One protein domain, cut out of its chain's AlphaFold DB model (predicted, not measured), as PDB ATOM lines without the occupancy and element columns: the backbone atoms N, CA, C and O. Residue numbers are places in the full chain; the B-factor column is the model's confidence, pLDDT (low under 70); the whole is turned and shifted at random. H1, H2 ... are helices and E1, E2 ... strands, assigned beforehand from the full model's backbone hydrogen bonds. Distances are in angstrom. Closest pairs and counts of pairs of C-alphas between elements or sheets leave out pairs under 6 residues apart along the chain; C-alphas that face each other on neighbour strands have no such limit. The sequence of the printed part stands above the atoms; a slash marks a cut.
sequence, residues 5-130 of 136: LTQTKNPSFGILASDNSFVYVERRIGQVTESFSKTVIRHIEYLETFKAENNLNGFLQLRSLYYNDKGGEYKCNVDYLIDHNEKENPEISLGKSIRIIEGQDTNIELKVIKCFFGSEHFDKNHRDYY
ATOM      1  N   LEU A   5      49.992  12.092   1.588       96.56
ATOM      2  CA  LEU A   5      48.564  12.285   1.381       96.56
ATOM      3  C   LEU A   5      47.794  11.437   2.396       96.56
ATOM      4  O   LEU A   5      47.918  10.215   2.410       96.56
ATOM      5  N   THR A   6      46.951  12.084   3.193       96.56
ATOM      6  CA  THR A   6      45.982  11.422   4.068       96.56
ATOM      7  C   THR A   6      44.585  11.613   3.494       96.56
ATOM      8  O   THR A   6      44.114  12.741   3.361       96.56
ATOM      9  N   GLN A   7      43.913  10.518   3.146       90.88
ATOM     10  CA  GLN A   7      42.512  10.558   2.730       90.88
ATOM     11  C   GLN A   7      41.591  10.641   3.946       90.88
ATOM     12  O   GLN A   7      41.891  10.102   5.012       90.88
ATOM     13  N   THR A   8      40.448  11.298   3.775       91.62
ATOM     14  CA  THR A   8      39.408  11.333   4.807       91.62
ATOM     15  C   THR A   8      38.294  10.330   4.515       91.62
ATOM     16  O   THR A   8      38.337   9.590   3.533       91.62
ATOM     17  N   LYS A   9      37.255  10.307   5.362       93.06
ATOM     18  CA  LYS A   9      36.032   9.532   5.087       93.06
ATOM     19  C   LYS A   9      35.314  10.005   3.818       93.06
ATOM     20  O   LYS A   9      34.599   9.217   3.209       93.06
ATOM     21  N   ASN A  10      35.488  11.273   3.437       93.69
ATOM     22  CA  ASN A  10      35.051  11.776   2.144       93.69
ATOM     23  C   ASN A  10      36.183  11.533   1.129       93.69
ATOM     24  O   ASN A  10      37.237  12.151   1.253       93.69
ATOM     25  N   PRO A  11      35.996  10.669   0.115       93.69
ATOM     26  CA  PRO A  11      37.059  10.337  -0.832       93.69
ATOM     27  C   PRO A  11      37.472  11.522  -1.717       93.69
ATOM     28  O   PRO A  11      38.582  11.535  -2.252       93.69
ATOM     29  N   SER A  12      36.597  12.517  -1.861       95.31
ATOM     30  CA  SER A  12      36.880  13.763  -2.570       95.31
ATOM     31  C   SER A  12      37.719  14.741  -1.754       95.31
ATOM     32  O   SER A  12      38.124  15.764  -2.294       95.31
ATOM     33  N   PHE A  13      37.991  14.431  -0.485       96.38
ATOM     34  CA  PHE A  13      38.695  15.305   0.438       96.38
ATOM     35  C   PHE A  13      39.893  14.606   1.091       96.38
ATOM     36  O   PHE A  13      39.807  13.475   1.584       96.38
ATOM     37  N   GLY A  14      41.017  15.311   1.136       96.38
ATOM     38  CA  GLY A  14      42.245  14.838   1.751       96.38
ATOM     39  C   GLY A  14      43.082  15.964   2.336       96.38
ATOM     40  O   GLY A  14      42.783  17.149   2.206       96.38
ATOM     41  N   ILE A  15      44.171  15.559   2.972       96.56
ATOM     42  CA  ILE A  15      45.182  16.447   3.533       96.56
ATOM     43  C   ILE A  15      46.515  16.055   2.918       96.56
ATOM     44  O   ILE A  15      46.928  14.898   3.011       96.56
ATOM     45  N   LEU A  16      47.193  17.018   2.305       97.25
ATOM     46  CA  LEU A  16      48.560  16.859   1.838       97.25
ATOM     47  C   LEU A  16      49.499  17.563   2.817       97.25
ATOM     48  O   LEU A  16      49.394  18.773   3.009       97.25
ATOM     49  N   ALA A  17      50.415  16.813   3.426       96.25
ATOM     50  CA  ALA A  17      51.316  17.342   4.445       96.25
ATOM     51  C   ALA A  17      52.784  16.999   4.167       96.25
ATOM     52  O   ALA A  17      53.103  15.926   3.655       96.25
ATOM     53  N   SER A  18      53.674  17.908   4.544       94.56
ATOM     54  CA  SER A  18      55.124  17.733   4.633       94.56
ATOM     55  C   SER A  18      55.637  18.468   5.873       94.56
ATOM     56  O   SER A  18      54.870  19.150   6.551       94.56
ATOM     57  N   ASP A  19      56.941  18.405   6.135       90.62
ATOM     58  CA  ASP A  19      57.568  19.175   7.222       90.62
ATOM     59  C   ASP A  19      57.361  20.695   7.075       90.62
ATOM     60  O   ASP A  19      57.498  21.448   8.031       90.62
ATOM     61  N   ASN A  20      57.041  21.160   5.863       91.06
ATOM     62  CA  ASN A  20      56.980  22.575   5.526       91.06
ATOM     63  C   ASN A  20      55.621  23.040   5.001       91.06
ATOM     64  O   ASN A  20      55.482  24.232   4.719       91.06
ATOM     65  N   SER A  21      54.634  22.156   4.877       94.56
ATOM     66  CA  SER A  21      53.325  22.497   4.323       94.56
ATOM     67  C   SER A  21      52.233  21.609   4.893       94.56
ATOM     68  O   SER A  21      52.421  20.407   5.061       94.56
ATOM     69  N   PHE A  22      51.060  22.192   5.100       96.62
ATOM     70  CA  PHE A  22      49.838  21.468   5.417       96.62
ATOM     71  C   PHE A  22      48.709  22.043   4.562       96.62
ATOM     72  O   PHE A  22      48.416  23.233   4.652       96.62
ATOM     73  N   VAL A  23      48.111  21.228   3.693       97.25
ATOM     74  CA  VAL A  23      47.167  21.701   2.673       97.25
ATOM     75  C   VAL A  23      45.909  20.847   2.674       97.25
ATOM     76  O   VAL A  23      45.979  19.626   2.516       97.25
ATOM     77  N   TYR A  24      44.753  21.493   2.786       97.38
ATOM     78  CA  TYR A  24      43.467  20.865   2.501       97.38
ATOM     79  C   TYR A  24      43.274  20.716   0.997       97.38
ATOM     80  O   TYR A  24      43.385  21.683   0.249       97.38
ATOM     81  N   VAL A  25      42.997  19.501   0.535       97.06
ATOM     82  CA  VAL A  25      42.867  19.213  -0.892       97.06
ATOM     83  C   VAL A  25      41.509  18.605  -1.179       97.06
ATOM     84  O   VAL A  25      41.090  17.649  -0.527       97.06
ATOM     85  N   GLU A  26      40.823  19.157  -2.170       96.44
ATOM     86  CA  GLU A  26      39.459  18.766  -2.488       96.44
ATOM     87  C   GLU A  26      39.227  18.693  -3.994       96.44
ATOM     88  O   GLU A  26      39.822  19.419  -4.795       96.44
ATOM     89  N   ARG A  27      38.341  17.787  -4.395       95.25
ATOM     90  CA  ARG A  27      37.854  17.676  -5.766       95.25
ATOM     91  C   ARG A  27      36.342  17.758  -5.766       95.25
ATOM     92  O   ARG A  27      35.687  17.084  -4.984       95.25
ATOM     93  N   ARG A  28      35.782  18.476  -6.737       94.06
ATOM     94  CA  ARG A  28      34.332  18.506  -6.954       94.06
ATOM     95  C   ARG A  28      33.748  17.102  -7.146       94.06
ATOM     96  O   ARG A  28      32.719  16.766  -6.569       94.06
ATOM     97  N   ILE A  29      34.399  16.292  -7.983       91.44
ATOM     98  CA  ILE A  29      34.039  14.897  -8.251       91.44
ATOM     99  C   ILE A  29      35.308  14.043  -8.291       91.44
ATOM    100  O   ILE A  29      36.351  14.444  -8.818       91.44
ATOM    101  N   GLY A  30      35.174  12.818  -7.785       89.94
ATOM    102  CA  GLY A  30      36.209  11.797  -7.832       89.94
ATOM    103  C   GLY A  30      37.135  11.844  -6.627       89.94
ATOM    104  O   GLY A  30      37.003  12.672  -5.737       89.94
ATOM    105  N   GLN A  31      38.078  10.912  -6.597       93.50
ATOM    106  CA  GLN A  31      38.919  10.720  -5.423       93.50
ATOM    107  C   GLN A  31      40.146  11.632  -5.460       93.50
ATOM    108  O   GLN A  31      40.744  11.859  -6.521       93.50
ATOM    109  N   VAL A  32      40.558  12.113  -4.291       94.94
ATOM    110  CA  VAL A  32      41.894  12.674  -4.090       94.94
ATOM    111  C   VAL A  32      42.894  11.520  -4.138       94.94
ATOM    112  O   VAL A  32      42.853  10.603  -3.318       94.94
ATOM    113  N   THR A  33      43.780  11.543  -5.131       94.69
ATOM    114  CA  THR A  33      44.764  10.484  -5.400       94.69
ATOM    115  C   THR A  33      46.184  11.026  -5.334       94.69
ATOM    116  O   THR A  33      46.392  12.234  -5.428       94.69
ATOM    117  N   GLU A  34      47.179  10.139  -5.284       93.56
ATOM    118  CA  GLU A  34      48.592  10.531  -5.391       93.56
ATOM    119  C   GLU A  34      48.897  11.319  -6.673       93.56
ATOM    120  O   GLU A  34      49.711  12.240  -6.669       93.56
ATOM    121  N   SER A  35      48.226  10.987  -7.783       92.56
ATOM    122  CA  SER A  35      48.368  11.732  -9.038       92.56
ATOM    123  C   SER A  35      47.884  13.176  -8.879       92.56
ATOM    124  O   SER A  35      48.577  14.107  -9.278       92.56
ATOM    125  N   PHE A  36      46.741  13.372  -8.216       93.94
ATOM    126  CA  PHE A  36      46.241  14.706  -7.898       93.94
ATOM    127  C   PHE A  36      47.175  15.454  -6.937       93.94
ATOM    128  O   PHE A  36      47.427  16.639  -7.127       93.94
ATOM    129  N   SER A  37      47.770  14.765  -5.959       94.56
ATOM    130  CA  SER A  37      48.758  15.370  -5.060       94.56
ATOM    131  C   SER A  37      49.953  15.959  -5.807       94.56
ATOM    132  O   SER A  37      50.432  17.016  -5.413       94.56
ATOM    133  N   LYS A  38      50.407  15.352  -6.914       95.12
ATOM    134  CA  LYS A  38      51.478  15.931  -7.750       95.12
ATOM    135  C   LYS A  38      51.090  17.295  -8.319       95.12
ATOM    136  O   LYS A  38      51.929  18.185  -8.390       95.12
ATOM    137  N   THR A  39      49.825  17.477  -8.685       95.00
ATOM    138  CA  THR A  39      49.301  18.775  -9.124       95.00
ATOM    139  C   THR A  39      49.320  19.796  -7.991       95.00
ATOM    140  O   THR A  39      49.732  20.932  -8.204       95.00
ATOM    141  N   VAL A  40      48.922  19.399  -6.782       96.50
ATOM    142  CA  VAL A  40      48.965  20.278  -5.602       96.50
ATOM    143  C   VAL A  40      50.406  20.677  -5.275       96.50
ATOM    144  O   VAL A  40      50.671  21.846  -5.023       96.50
ATOM    145  N   ILE A  41      51.353  19.738  -5.363       96.75
ATOM    146  CA  ILE A  41      52.783  20.008  -5.158       96.75
ATOM    147  C   ILE A  41      53.284  21.074  -6.139       96.75
ATOM    148  O   ILE A  41      53.947  22.007  -5.706       96.75
ATOM    149  N   ARG A  42      52.886  21.020  -7.417       96.19
ATOM    150  CA  ARG A  42      53.239  22.065  -8.398       96.19
ATOM    151  C   ARG A  42      52.731  23.457  -8.012       96.19
ATOM    152  O   ARG A  42      53.392  24.442  -8.312       96.19
ATOM    153  N   HIS A  43      51.575  23.553  -7.350       95.88
ATOM    154  CA  HIS A  43      51.077  24.836  -6.841       95.88
ATOM    155  C   HIS A  43      51.938  25.352  -5.688       95.88
ATOM    156  O   HIS A  43      52.249  26.538  -5.649       95.88
ATOM    157  N   ILE A  44      52.355  24.468  -4.779       95.88
ATOM    158  CA  ILE A  44      53.273  24.826  -3.690       95.88
ATOM    159  C   ILE A  44      54.607  25.309  -4.272       95.88
ATOM    160  O   ILE A  44      55.052  26.402  -3.938       95.88
ATOM    161  N   GLU A  45      55.193  24.543  -5.194       94.75
ATOM    162  CA  GLU A  45      56.460  24.875  -5.863       94.75
ATOM    163  C   GLU A  45      56.376  26.217  -6.610       94.75
ATOM    164  O   GLU A  45      57.287  27.034  -6.514       94.75
ATOM    165  N   TYR A  46      55.262  26.501  -7.292       93.62
ATOM    166  CA  TYR A  46      55.042  27.792  -7.950       93.62
ATOM    167  C   TYR A  46      54.997  28.973  -6.962       93.62
ATOM    168  O   TYR A  46      55.547  30.044  -7.220       93.62
ATOM    169  N   LEU A  47      54.354  28.809  -5.803       93.00
ATOM    170  CA  LEU A  47      54.337  29.864  -4.784       93.00
ATOM    171  C   LEU A  47      55.735  30.103  -4.193       93.00
ATOM    172  O   LEU A  47      56.087  31.240  -3.865       93.00
ATOM    173  N   GLU A  48      56.552  29.053  -4.089       91.31
ATOM    174  CA  GLU A  48      57.954  29.163  -3.678       91.31
ATOM    175  C   GLU A  48      58.793  29.937  -4.709       91.31
ATOM    176  O   GLU A  48      59.590  30.793  -4.308       91.31
ATOM    177  N   THR A  49      58.587  29.722  -6.016       90.88
ATOM    178  CA  THR A  49      59.276  30.511  -7.057       90.88
ATOM    179  C   THR A  49      58.844  31.971  -7.032       90.88
ATOM    180  O   THR A  49      59.695  32.856  -7.092       90.88
ATOM    181  N   PHE A  50      57.549  32.247  -6.843       88.06
ATOM    182  CA  PHE A  50      57.045  33.620  -6.752       88.06
ATOM    183  C   PHE A  50      57.698  34.399  -5.602       88.06
ATOM    184  O   PHE A  50      58.084  35.558  -5.775       88.06
ATOM    185  N   LYS A  51      57.864  33.762  -4.433       85.06
ATOM    186  CA  LYS A  51      58.587  34.350  -3.295       85.06
ATOM    187  C   LYS A  51      60.016  34.740  -3.677       85.06
ATOM    188  O   LYS A  51      60.458  35.825  -3.300       85.06
ATOM    189  N   ALA A  52      60.726  33.862  -4.386       79.25
ATOM    190  CA  ALA A  52      62.110  34.090  -4.790       79.25
ATOM    191  C   ALA A  52      62.233  35.235  -5.808       79.25
ATOM    192  O   ALA A  52      63.073  36.111  -5.642       79.25
ATOM    193  N   GLU A  53      61.367  35.267  -6.821       82.94
ATOM    194  CA  GLU A  53      61.393  36.282  -7.883       82.94
ATOM    195  C   GLU A  53      61.040  37.684  -7.372       82.94
ATOM    196  O   GLU A  53      61.623  38.674  -7.812       82.94
ATOM    197  N   ASN A  54      60.119  37.770  -6.409       82.38
ATOM    198  CA  ASN A  54      59.633  39.040  -5.867       82.38
ATOM    199  C   ASN A  54      60.328  39.451  -4.557       82.38
ATOM    200  O   ASN A  54      59.933  40.441  -3.948       82.38
ATOM    201  N   ASN A  55      61.352  38.708  -4.117       82.12
ATOM    202  CA  ASN A  55      62.115  38.963  -2.885       82.12
ATOM    203  C   ASN A  55      61.232  39.205  -1.644       82.12
ATOM    204  O   ASN A  55      61.506  40.081  -0.824       82.12
ATOM    205  N   LEU A  56      60.152  38.434  -1.504       84.62
ATOM    206  CA  LEU A  56      59.195  38.621  -0.415       84.62
ATOM    207  C   LEU A  56      59.803  38.227   0.943       84.62
ATOM    208  O   LEU A  56      60.214  37.078   1.142       84.62
ATOM    209  N   ASN A  57      59.779  39.153   1.908       87.56
ATOM    210  CA  ASN A  57      60.256  38.925   3.277       87.56
ATOM    211  C   ASN A  57      59.196  38.245   4.171       87.56
ATOM    212  O   ASN A  57      58.749  38.787   5.180       87.56
ATOM    213  N   GLY A  58      58.738  37.060   3.764       91.56
ATOM    214  CA  GLY A  58      57.667  36.333   4.447       91.56
ATOM    215  C   GLY A  58      57.491  34.900   3.952       91.56
ATOM    216  O   GLY A  58      58.366  34.335   3.289       91.56
ATOM    217  N   PHE A  59      56.356  34.283   4.272       93.12
ATOM    218  CA  PHE A  59      56.015  32.923   3.849       93.12
ATOM    219  C   PHE A  59      54.711  32.923   3.060       93.12
ATOM    220  O   PHE A  59      53.666  33.246   3.611       93.12
ATOM    221  N   LEU A  60      54.759  32.499   1.796       94.12
ATOM    222  CA  LEU A  60      53.556  32.114   1.057       94.12
ATOM    223  C   LEU A  60      53.197  30.676   1.421       94.12
ATOM    224  O   LEU A  60      54.036  29.787   1.284       94.12
ATOM    225  N   GLN A  61      51.989  30.450   1.925       95.69
ATOM    226  CA  GLN A  61      51.501  29.142   2.353       95.69
ATOM    227  C   GLN A  61      50.181  28.830   1.655       95.69
ATOM    228  O   GLN A  61      49.176  29.505   1.873       95.69
ATOM    229  N   LEU A  62      50.178  27.781   0.832       96.62
ATOM    230  CA  LEU A  62      48.941  27.220   0.300       96.62
ATOM    231  C   LEU A  62      48.164  26.574   1.451       96.62
ATOM    232  O   LEU A  62      48.687  25.689   2.125       96.62
ATOM    233  N   ARG A  63      46.929  27.015   1.686       97.25
ATOM    234  CA  ARG A  63      46.070  26.504   2.764       97.25
ATOM    235  C   ARG A  63      45.084  25.471   2.273       97.25
ATOM    236  O   ARG A  63      44.952  24.408   2.880       97.25
ATOM    237  N   SER A  64      44.424  25.763   1.160       97.06
ATOM    238  CA  SER A  64      43.586  24.788   0.479       97.06
ATOM    239  C   SER A  64      43.677  24.896  -1.030       97.06
ATOM    240  O   SER A  64      44.000  25.952  -1.576       97.06
ATOM    241  N   LEU A  65      43.385  23.779  -1.689       97.06
ATOM    242  CA  LEU A  65      43.242  23.684  -3.128       97.06
ATOM    243  C   LEU A  65      42.034  22.818  -3.464       97.06
ATOM    244  O   LEU A  65      41.964  21.644  -3.101       97.06
ATOM    245  N   TYR A  66      41.111  23.408  -4.208       96.50
ATOM    246  CA  TYR A  66      39.933  22.754  -4.749       96.50
ATOM    247  C   TYR A  66      40.025  22.662  -6.267       96.50
ATOM    248  O   TYR A  66      40.371  23.641  -6.929       96.50
ATOM    249  N   TYR A  67      39.674  21.505  -6.827       96.62
ATOM    250  CA  TYR A  67      39.558  21.321  -8.273       96.62
ATOM    251  C   TYR A  67      38.104  21.182  -8.728       96.62
ATOM    252  O   TYR A  67      37.406  20.232  -8.355       96.62
ATOM    253  N   ASN A  68      37.683  22.093  -9.605       94.69
ATOM    254  CA  ASN A  68      36.378  22.098 -10.247       94.69
ATOM    255  C   ASN A  68      36.463  21.461 -11.642       94.69
ATOM    256  O   ASN A  68      36.736  22.130 -12.640       94.69
ATOM    257  N   ASP A  69      36.160  20.169 -11.729       90.88
ATOM    258  CA  ASP A  69      36.187  19.408 -12.982       90.88
ATOM    259  C   ASP A  69      35.180  19.904 -14.038       90.88
ATOM    260  O   ASP A  69      35.404  19.704 -15.228       90.88
ATOM    261  N   LYS A  70      34.101  20.591 -13.631       91.19
ATOM    262  CA  LYS A  70      33.104  21.155 -14.559       91.19
ATOM    263  C   LYS A  70      33.670  22.307 -15.393       91.19
ATOM    264  O   LYS A  70      33.279  22.463 -16.545       91.19
ATOM    265  N   GLY A  71      34.518  23.134 -14.782       87.00
ATOM    266  CA  GLY A  71      35.144  24.297 -15.420       87.00
ATOM    267  C   GLY A  71      36.598  24.065 -15.831       87.00
ATOM    268  O   GLY A  71      37.139  24.865 -16.583       87.00
ATOM    269  N   GLY A  72      37.226  22.987 -15.351       91.19
ATOM    270  CA  GLY A  72      38.654  22.734 -15.557       91.19
ATOM    271  C   GLY A  72      39.551  23.700 -14.779       91.19
ATOM    272  O   GLY A  72      40.665  23.974 -15.216       91.19
ATOM    273  N   GLU A  73      39.073  24.217 -13.646       94.38
ATOM    274  CA  GLU A  73      39.725  25.288 -12.884       94.38
ATOM    275  C   GLU A  73      40.087  24.850 -11.459       94.38
ATOM    276  O   GLU A  73      39.427  23.997 -10.853       94.38
ATOM    277  N   TYR A  74      41.112  25.490 -10.906       96.00
ATOM    278  CA  TYR A  74      41.491  25.391  -9.503       96.00
ATOM    279  C   TYR A  74      41.061  26.637  -8.735       96.00
ATOM    280  O   TYR A  74      41.050  27.753  -9.263       96.00
ATOM    281  N   LYS A  75      40.745  26.447  -7.458       95.38
ATOM    282  CA  LYS A  75      40.556  27.520  -6.481       95.38
ATOM    283  C   LYS A  75      41.491  27.272  -5.313       95.38
ATOM    284  O   LYS A  75      41.494  26.172  -4.764       95.38
ATOM    285  N   CYS A  76      42.289  28.271  -4.965       94.50
ATOM    286  CA  CYS A  76      43.312  28.165  -3.938       94.50
ATOM    287  C   CYS A  76      43.139  29.266  -2.898       94.50
ATOM    288  O   CYS A  76      43.027  30.433  -3.265       94.50
ATOM    289  N   ASN A  77      43.212  28.899  -1.621       94.94
ATOM    290  CA  ASN A  77      43.399  29.853  -0.532       94.94
ATOM    291  C   ASN A  77      44.884  29.892  -0.180       94.94
ATOM    292  O   ASN A  77      45.481  28.849   0.108       94.94
ATOM    293  N   VAL A  78      45.481  31.078  -0.212       94.81
ATOM    294  CA  VAL A  78      46.902  31.297   0.056       94.81
ATOM    295  C   VAL A  78      47.044  32.361   1.129       94.81
ATOM    296  O   VAL A  78      46.479  33.445   1.021       94.81
ATOM    297  N   ASP A  79      47.862  32.075   2.133       94.81
ATOM    298  CA  ASP A  79      48.287  33.079   3.096       94.81
ATOM    299  C   ASP A  79      49.673  33.598   2.731       94.81
ATOM    300  O   ASP A  79      50.576  32.821   2.418       94.81
ATOM    301  N   TYR A  80      49.871  34.905   2.858       94.56
ATOM    302  CA  TYR A  80      51.185  35.501   3.006       94.56
ATOM    303  C   TYR A  80      51.413  35.901   4.462       94.56
ATOM    304  O   TYR A  80      50.833  36.871   4.955       94.56
ATOM    305  N   LEU A  81      52.267  35.150   5.147       94.31
ATOM    306  CA  LEU A  81      52.690  35.447   6.507       94.31
ATOM    307  C   LEU A  81      53.857  36.430   6.467       94.31
ATOM    308  O   LEU A  81      54.870  36.152   5.824       94.31
ATOM    309  N   ILE A  82      53.738  37.538   7.188       94.25
ATOM    310  CA  ILE A  82      54.770  38.573   7.304       94.25
ATOM    311  C   ILE A  82      55.068  38.854   8.777       94.25
ATOM    312  O   ILE A  82      54.174  38.708   9.616       94.25
ATOM    313  N   ASP A  83      56.298  39.258   9.104       93.38
ATOM    314  CA  ASP A  83      56.608  39.647  10.479       93.38
ATOM    315  C   ASP A  83      55.790  40.886  10.874       93.38
ATOM    316  O   ASP A  83      55.639  41.837  10.109       93.38
ATOM    317  N   HIS A  84      55.250  40.895  12.087       91.31
ATOM    318  CA  HIS A  84      54.484  42.015  12.617       91.31
ATOM    319  C   HIS A  84      55.285  43.326  12.707       91.31
ATOM    320  O   HIS A  84      54.680  44.398  12.702       91.31
ATOM    321  N   ASN A  85      56.618  43.241  12.764       89.38
ATOM    322  CA  ASN A  85      57.528  44.383  12.758       89.38
ATOM    323  C   ASN A  85      57.653  45.041  11.377       89.38
ATOM    324  O   ASN A  85      58.190  46.148  11.280       89.38
ATOM    325  N   GLU A  86      57.171  44.391  10.315       86.81
ATOM    326  CA  GLU A  86      57.153  44.977   8.980       86.81
ATOM    327  C   GLU A  86      56.179  46.159   8.945       86.81
ATOM    328  O   GLU A  86      54.972  46.050   9.223       86.81
ATOM    329  N   LYS A  87      56.753  47.331   8.649       75.62
ATOM    330  CA  LYS A  87      56.063  48.624   8.706       75.62
ATOM    331  C   LYS A  87      55.043  48.774   7.586       75.62
ATOM    332  O   LYS A  87      53.998  49.386   7.795       75.62
ATOM    333  N   GLU A  88      55.337  48.201   6.429       76.88
ATOM    334  CA  GLU A  88      54.499  48.284   5.242       76.88
ATOM    335  C   GLU A  88      53.755  46.968   5.034       76.88
ATOM    336  O   GLU A  88      54.287  45.881   5.264       76.88
ATOM    337  N   ASN A  89      52.492  47.066   4.618       74.56
ATOM    338  CA  ASN A  89      51.817  45.897   4.082       74.56
ATOM    339  C   ASN A  89      52.367  45.667   2.669       74.56
ATOM    340  O   ASN A  89      52.396  46.608   1.877       74.56
ATOM    341  N   PRO A  90      52.794  44.445   2.344       76.69
ATOM    342  CA  PRO A  90      53.371  44.138   1.048       76.69
ATOM    343  C   PRO A  90      52.285  44.245  -0.031       76.69
ATOM    344  O   PRO A  90      51.187  43.701   0.116       76.69
ATOM    345  N   GLU A  91      52.594  44.907  -1.141       75.69
ATOM    346  CA  GLU A  91      51.759  44.828  -2.338       75.69
ATOM    347  C   GLU A  91      52.055  43.511  -3.060       75.69
ATOM    348  O   GLU A  91      52.985  43.401  -3.855       75.69
ATOM    349  N   ILE A  92      51.277  42.473  -2.747       80.19
ATOM    350  CA  ILE A  92      51.420  41.157  -3.374       80.19
ATOM    351  C   ILE A  92      50.341  40.997  -4.434       80.19
ATOM    352  O   ILE A  92      49.161  40.826  -4.126       80.19
ATOM    353  N   SER A  93      50.760  41.005  -5.695       76.31
ATOM    354  CA  SER A  93      49.892  40.706  -6.830       76.31
ATOM    355  C   SER A  93      50.219  39.320  -7.379       76.31
ATOM    356  O   SER A  93      51.093  39.168  -8.226       76.31
ATOM    357  N   LEU A  94      49.509  38.294  -6.901       75.19
ATOM    358  CA  LEU A  94      49.603  36.925  -7.441       75.19
ATOM    359  C   LEU A  94      48.796  36.731  -8.741       75.19
ATOM    360  O   LEU A  94      48.793  35.645  -9.309       75.19
ATOM    361  N   GLY A  95      48.128  37.781  -9.234       69.69
ATOM    362  CA  GLY A  95      47.150  37.687 -10.318       69.69
ATOM    363  C   GLY A  95      45.850  37.010  -9.859       69.69
ATOM    364  O   GLY A  95      45.858  36.061  -9.083       69.69
ATOM    365  N   LYS A  96      44.693  37.501 -10.324       70.62
ATOM    366  CA  LYS A  96      43.386  36.912  -9.950       70.62
ATOM    367  C   LYS A  96      43.155  35.528 -10.569       70.62
ATOM    368  O   LYS A  96      42.432  34.725  -9.992       70.62
ATOM    369  N   SER A  97      43.754  35.272 -11.730       81.88
ATOM    370  CA  SER A  97      43.733  33.984 -12.419       81.88
ATOM    371  C   SER A  97      45.073  33.774 -13.118       81.88
ATOM    372  O   SER A  97      45.520  34.641 -13.875       81.88
ATOM    373  N   ILE A  98      45.723  32.650 -12.827       88.56
ATOM    374  CA  ILE A  98      47.019  32.265 -13.393       88.56
ATOM    375  C   ILE A  98      46.997  30.807 -13.845       88.56
ATOM    376  O   ILE A  98      46.190  30.008 -13.381       88.56
ATOM    377  N   ARG A  99      47.911  30.437 -14.742       89.75
ATOM    378  CA  ARG A  99      48.024  29.068 -15.260       89.75
ATOM    379  C   ARG A  99      49.258  28.389 -14.691       89.75
ATOM    380  O   ARG A  99      50.303  28.358 -15.332       89.75
ATOM    381  N   ILE A 100      49.124  27.860 -13.477       90.50
ATOM    382  CA  ILE A 100      50.155  27.013 -12.856       90.50
ATOM    383  C   ILE A 100      50.214  25.656 -13.567       90.50
ATOM    384  O   ILE A 100      51.284  25.088 -13.776       90.50
ATOM    385  N   ILE A 101      49.048  25.137 -13.952       91.50
ATOM    386  CA  ILE A 101      48.916  23.904 -14.720       91.50
ATOM    387  C   ILE A 101      48.492  24.266 -16.137       91.50
ATOM    388  O   ILE A 101      47.577  25.061 -16.347       91.50
ATOM    389  N   GLU A 102      49.175  23.689 -17.123       87.25
ATOM    390  CA  GLU A 102      48.915  23.976 -18.529       87.25
ATOM    391  C   GLU A 102      47.448  23.707 -18.889       87.25
ATOM    392  O   GLU A 102      46.901  22.639 -18.613       87.25
ATOM    393  N   GLY A 103      46.803  24.710 -19.490       87.00
ATOM    394  CA  GLY A 103      45.403  24.637 -19.903       87.00
ATOM    395  C   GLY A 103      44.377  24.695 -18.766       87.00
ATOM    396  O   GLY A 103      43.193  24.543 -19.048       87.00
ATOM    397  N   GLN A 104      44.794  24.917 -17.514       92.50
ATOM    398  CA  GLN A 104      43.893  25.002 -16.363       92.50
ATOM    399  C   GLN A 104      44.109  26.312 -15.608       92.50
ATOM    400  O   GLN A 104      45.206  26.610 -15.129       92.50
ATOM    401  N   ASP A 105      43.042  27.095 -15.489       93.81
ATOM    402  CA  ASP A 105      43.084  28.354 -14.759       93.81
ATOM    403  C   ASP A 105      43.073  28.087 -13.247       93.81
ATOM    404  O   ASP A 105      42.415  27.171 -12.752       93.81
ATOM    405  N   THR A 106      43.833  28.880 -12.501       95.19
ATOM    406  CA  THR A 106      43.941  28.818 -11.044       95.19
ATOM    407  C   THR A 106      43.563  30.168 -10.469       95.19
ATOM    408  O   THR A 106      44.266  31.156 -10.677       95.19
ATOM    409  N   ASN A 107      42.462  30.200  -9.725       93.88
ATOM    410  CA  ASN A 107      42.010  31.379  -9.004       93.88
ATOM    411  C   ASN A 107      42.618  31.372  -7.598       93.88
ATOM    412  O   ASN A 107      42.435  30.402  -6.858       93.88
ATOM    413  N   ILE A 108      43.333  32.437  -7.239       92.75
ATOM    414  CA  ILE A 108      43.994  32.571  -5.937       92.75
ATOM    415  C   ILE A 108      43.267  33.617  -5.097       92.75
ATOM    416  O   ILE A 108      43.148  34.777  -5.490       92.75
ATOM    417  N   GLU A 109      42.839  33.206  -3.909       92.25
ATOM    418  CA  GLU A 109      42.410  34.092  -2.837       92.25
ATOM    419  C   GLU A 109      43.575  34.264  -1.857       92.25
ATOM    420  O   GLU A 109      43.987  33.318  -1.183       92.25
ATOM    421  N   LEU A 110      44.161  35.466  -1.846       91.44
ATOM    422  CA  LEU A 110      45.323  35.798  -1.025       91.44
ATOM    423  C   LEU A 110      44.903  36.560   0.234       91.44
ATOM    424  O   LEU A 110      44.279  37.619   0.139       91.44
ATOM    425  N   LYS A 111      45.351  36.090   1.399       91.94
ATOM    426  CA  LYS A 111      45.236  36.791   2.682       91.94
ATOM    427  C   LYS A 111      46.621  37.148   3.215       91.94
ATOM    428  O   LYS A 111      47.517  36.315   3.231       91.94
ATOM    429  N   VAL A 112      46.811  38.380   3.681       92.19
ATOM    430  CA  VAL A 112      48.052  38.796   4.359       92.19
ATOM    431  C   VAL A 112      47.852  38.689   5.868       92.19
ATOM    432  O   VAL A 112      46.883  39.230   6.400       92.19
ATOM    433  N   ILE A 113      48.767  38.012   6.562       92.81
ATOM    434  CA  ILE A 113      48.690  37.780   8.008       92.81
ATOM    435  C   ILE A 113      49.984  38.247   8.673       92.81
ATOM    436  O   ILE A 113      51.066  37.723   8.405       92.81
ATOM    437  N   LYS A 114      49.866  39.209   9.591       92.25
ATOM    438  CA  LYS A 114      50.981  39.631  10.445       92.25
ATOM    439  C   LYS A 114      51.175  38.631  11.582       92.25
ATOM    440  O   LYS A 114      50.236  38.339  12.318       92.25
ATOM    441  N   CYS A 115      52.394  38.132  11.727       93.19
ATOM    442  CA  CYS A 115      52.778  37.138  12.724       93.19
ATOM    443  C   CYS A 115      54.040  37.601  13.453       93.19
ATOM    444  O   CYS A 115      54.883  38.268  12.865       93.19
ATOM    445  N   PHE A 116      54.224  37.222  14.714       93.31
ATOM    446  CA  PHE A 116      55.510  37.439  15.374       93.31
ATOM    447  C   PHE A 116      56.429  36.242  15.116       93.31
ATOM    448  O   PHE A 116      56.283  35.217  15.780       93.31
ATOM    449  N   PHE A 117      57.363  36.349  14.164       94.12
ATOM    450  CA  PHE A 117      58.226  35.217  13.795       94.12
ATOM    451  C   PHE A 117      59.206  34.822  14.904       94.12
ATOM    452  O   PHE A 117      59.662  33.684  14.936       94.12
ATOM    453  N   GLY A 118      59.508  35.736  15.831       91.56
ATOM    454  CA  GLY A 118      60.344  35.462  17.003       91.56
ATOM    455  C   GLY A 118      59.647  34.684  18.125       91.56
ATOM    456  O   GLY A 118      60.279  34.402  19.139       91.56
ATOM    457  N   SER A 119      58.357  34.365  17.990       92.38
ATOM    458  CA  SER A 119      57.625  33.573  18.982       92.38
ATOM    459  C   SER A 119      58.033  32.100  18.929       92.38
ATOM    460  O   SER A 119      58.052  31.507  17.855       92.38
ATOM    461  N   GLU A 120      58.236  31.464  20.085       92.69
ATOM    462  CA  GLU A 120      58.421  30.002  20.175       92.69
ATOM    463  C   GLU A 120      57.179  29.216  19.722       92.69
ATOM    464  O   GLU A 120      57.264  28.037  19.387       92.69
ATOM    465  N   HIS A 121      56.018  29.874  19.694       90.62
ATOM    466  CA  HIS A 121      54.765  29.305  19.201       90.62
ATOM    467  C   HIS A 121      54.517  29.589  17.717       90.62
ATOM    468  O   HIS A 121      53.476  29.193  17.191       90.62
ATOM    469  N   PHE A 122      55.417  30.309  17.040       93.69
ATOM    470  CA  PHE A 122      55.260  30.568  15.619       93.69
ATOM    471  C   PHE A 122      55.493  29.287  14.818       93.69
ATOM    472  O   PHE A 122      56.582  28.718  14.806       93.69
ATOM    473  N   ASP A 123      54.464  28.885  14.085       94.00
ATOM    474  CA  ASP A 123      54.541  27.859  13.057       94.00
ATOM    475  C   ASP A 123      53.803  28.390  11.833       94.00
ATOM    476  O   ASP A 123      52.656  28.818  11.937       94.00
ATOM    477  N   LYS A 124      54.426  28.357  10.655       94.12
ATOM    478  CA  LYS A 124      53.791  28.810   9.407       94.12
ATOM    479  C   LYS A 124      52.542  27.999   9.029       94.12
ATOM    480  O   LYS A 124      51.727  28.481   8.249       94.12
ATOM    481  N   ASN A 125      52.370  26.805   9.585       95.12
ATOM    482  CA  ASN A 125      51.218  25.916   9.452       95.12
ATOM    483  C   ASN A 125      50.410  25.818  10.759       95.12
ATOM    484  O   ASN A 125      49.703  24.833  10.968       95.12
ATOM    485  N   HIS A 126      50.485  26.827  11.638       94.31
ATOM    486  CA  HIS A 126      49.692  26.861  12.866       94.31
ATOM    487  C   HIS A 126      48.198  26.648  12.571       94.31
ATOM    488  O   HIS A 126      47.638  27.221  11.635       94.31
ATOM    489  N   ARG A 127      47.537  25.831  13.401       92.06
ATOM    490  CA  ARG A 127      46.150  25.378  13.186       92.06
ATOM    491  C   ARG A 127      45.144  26.521  13.012       92.06
ATOM    492  O   ARG A 127      44.153  26.362  12.307       92.06
ATOM    493  N   ASP A 128      45.401  27.660  13.649       92.12
ATOM    494  CA  ASP A 128      44.489  28.808  13.637       92.12
ATOM    495  C   ASP A 128      44.380  29.435  12.240       92.12
ATOM    496  O   ASP A 128      43.371  30.057  11.933       92.12
ATOM    497  N   TYR A 129      45.361  29.215  11.358       93.31
ATOM    498  CA  TYR A 129      45.280  29.654   9.961       93.31
ATOM    499  C   TYR A 129      44.286  28.841   9.127       93.31
ATOM    500  O   TYR A 129      43.966  29.227   8.009       93.31
ATOM    501  N   TYR A 130      43.791  27.721   9.656       92.38
ATOM    502  CA  TYR A 130      42.920  26.789   8.942       92.38
ATOM    503  C   TYR A 130      41.457  26.861   9.385       92.38
ATOM    504  O   TYR A 130      40.611  26.229   8.759       92.38
TER     505      TYR A 130
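What this domain is: This is residues 5 to 130 of the 136 residues of an uncharacterized protein of Gaetbulibacter sp. 5U11 (UniProt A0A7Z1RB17). A twisted sheet of seven strands curls round one long helix, H1, as a trough; a four-residue helix, H2, ends the printed part and only grazes the sheet. The 126 printed residues hold two named helices and seven named strands, in the order E1 E2 E3 H1 E4 E5 E6 E7 H2. The sheet is mixed, E1 E2 E3 E4 E5 E7 E6 from edge to edge, and the class is mixed, helices and strands, in two layers, H1 being on one face of the sheet. The whole is compact, with a radius of gyration of the C-alphas of 14.9 A and spans of 44 by 30 by 18 A.

How they stand to each other: E1, residues 5 to 7, E2, residues 13 to 18, and E3, residues 21 to 27, form a meander, each strand the antiparallel neighbour of the one before; N 6 and O 15 are 2.8 A apart, N 16 and O 23 2.9 A. H1, residues 34 to 53, leads to E4, residues 58 to 68, parallel to E3, with N 65 and O 24 at 2.9 A. E3, H1 and E4 make a strand-helix-strand unit, two parallel neighbour strands with a helix between, and its crossover is left-handed. H1 is on the sheet; its closest C-alphas to E4 are those of Leu 47 and Leu 60, 6.3 A apart. E5, residues 73 to 83, forms a hairpin with E4, with N 61 and O 79 at 2.8 A. E6, residues 97 to 101, and E7, residues 104 to 115, form another, with N 106 and O 98 at 2.8 A. The closest C-alphas of H1 and E6 are those of His 43 and Ile 100, 6.5 A apart. E5 and E7 are parallel, with N 78 and O 109 at 2.9 A. H2, residues 127 to 130, is apart from H1. In H1, 15 of 16 O i to N i+4 pairs are within hydrogen-bond range; H2 is too short for such a pair.

Where its parts are: E1, residues 5 to 7, begins at C-alpha 5 (48.564, 12.285, 1.381) and spans 6.4 A. E2 spans 17.1 A, E3 19.1 A, H1 28.9 A, E4 29.5 A, E5 32.2 A, E6 11.6 A and E7 32.7 A. H1 begins at C-alpha 34 (48.592, 10.531, -5.391). H2 spans 5.5 A and ends at C-alpha 130 (42.920, 26.789, 8.942).

The domain as a whole: The C-alphas farthest apart, of Gly 30 and Lys 87, are 45.0 A apart. The printed part has no cut. The links E5 to E6 and E7 to H2 are long. The mean pLDDT of the printed part is 91.4, with residue 95 under 70.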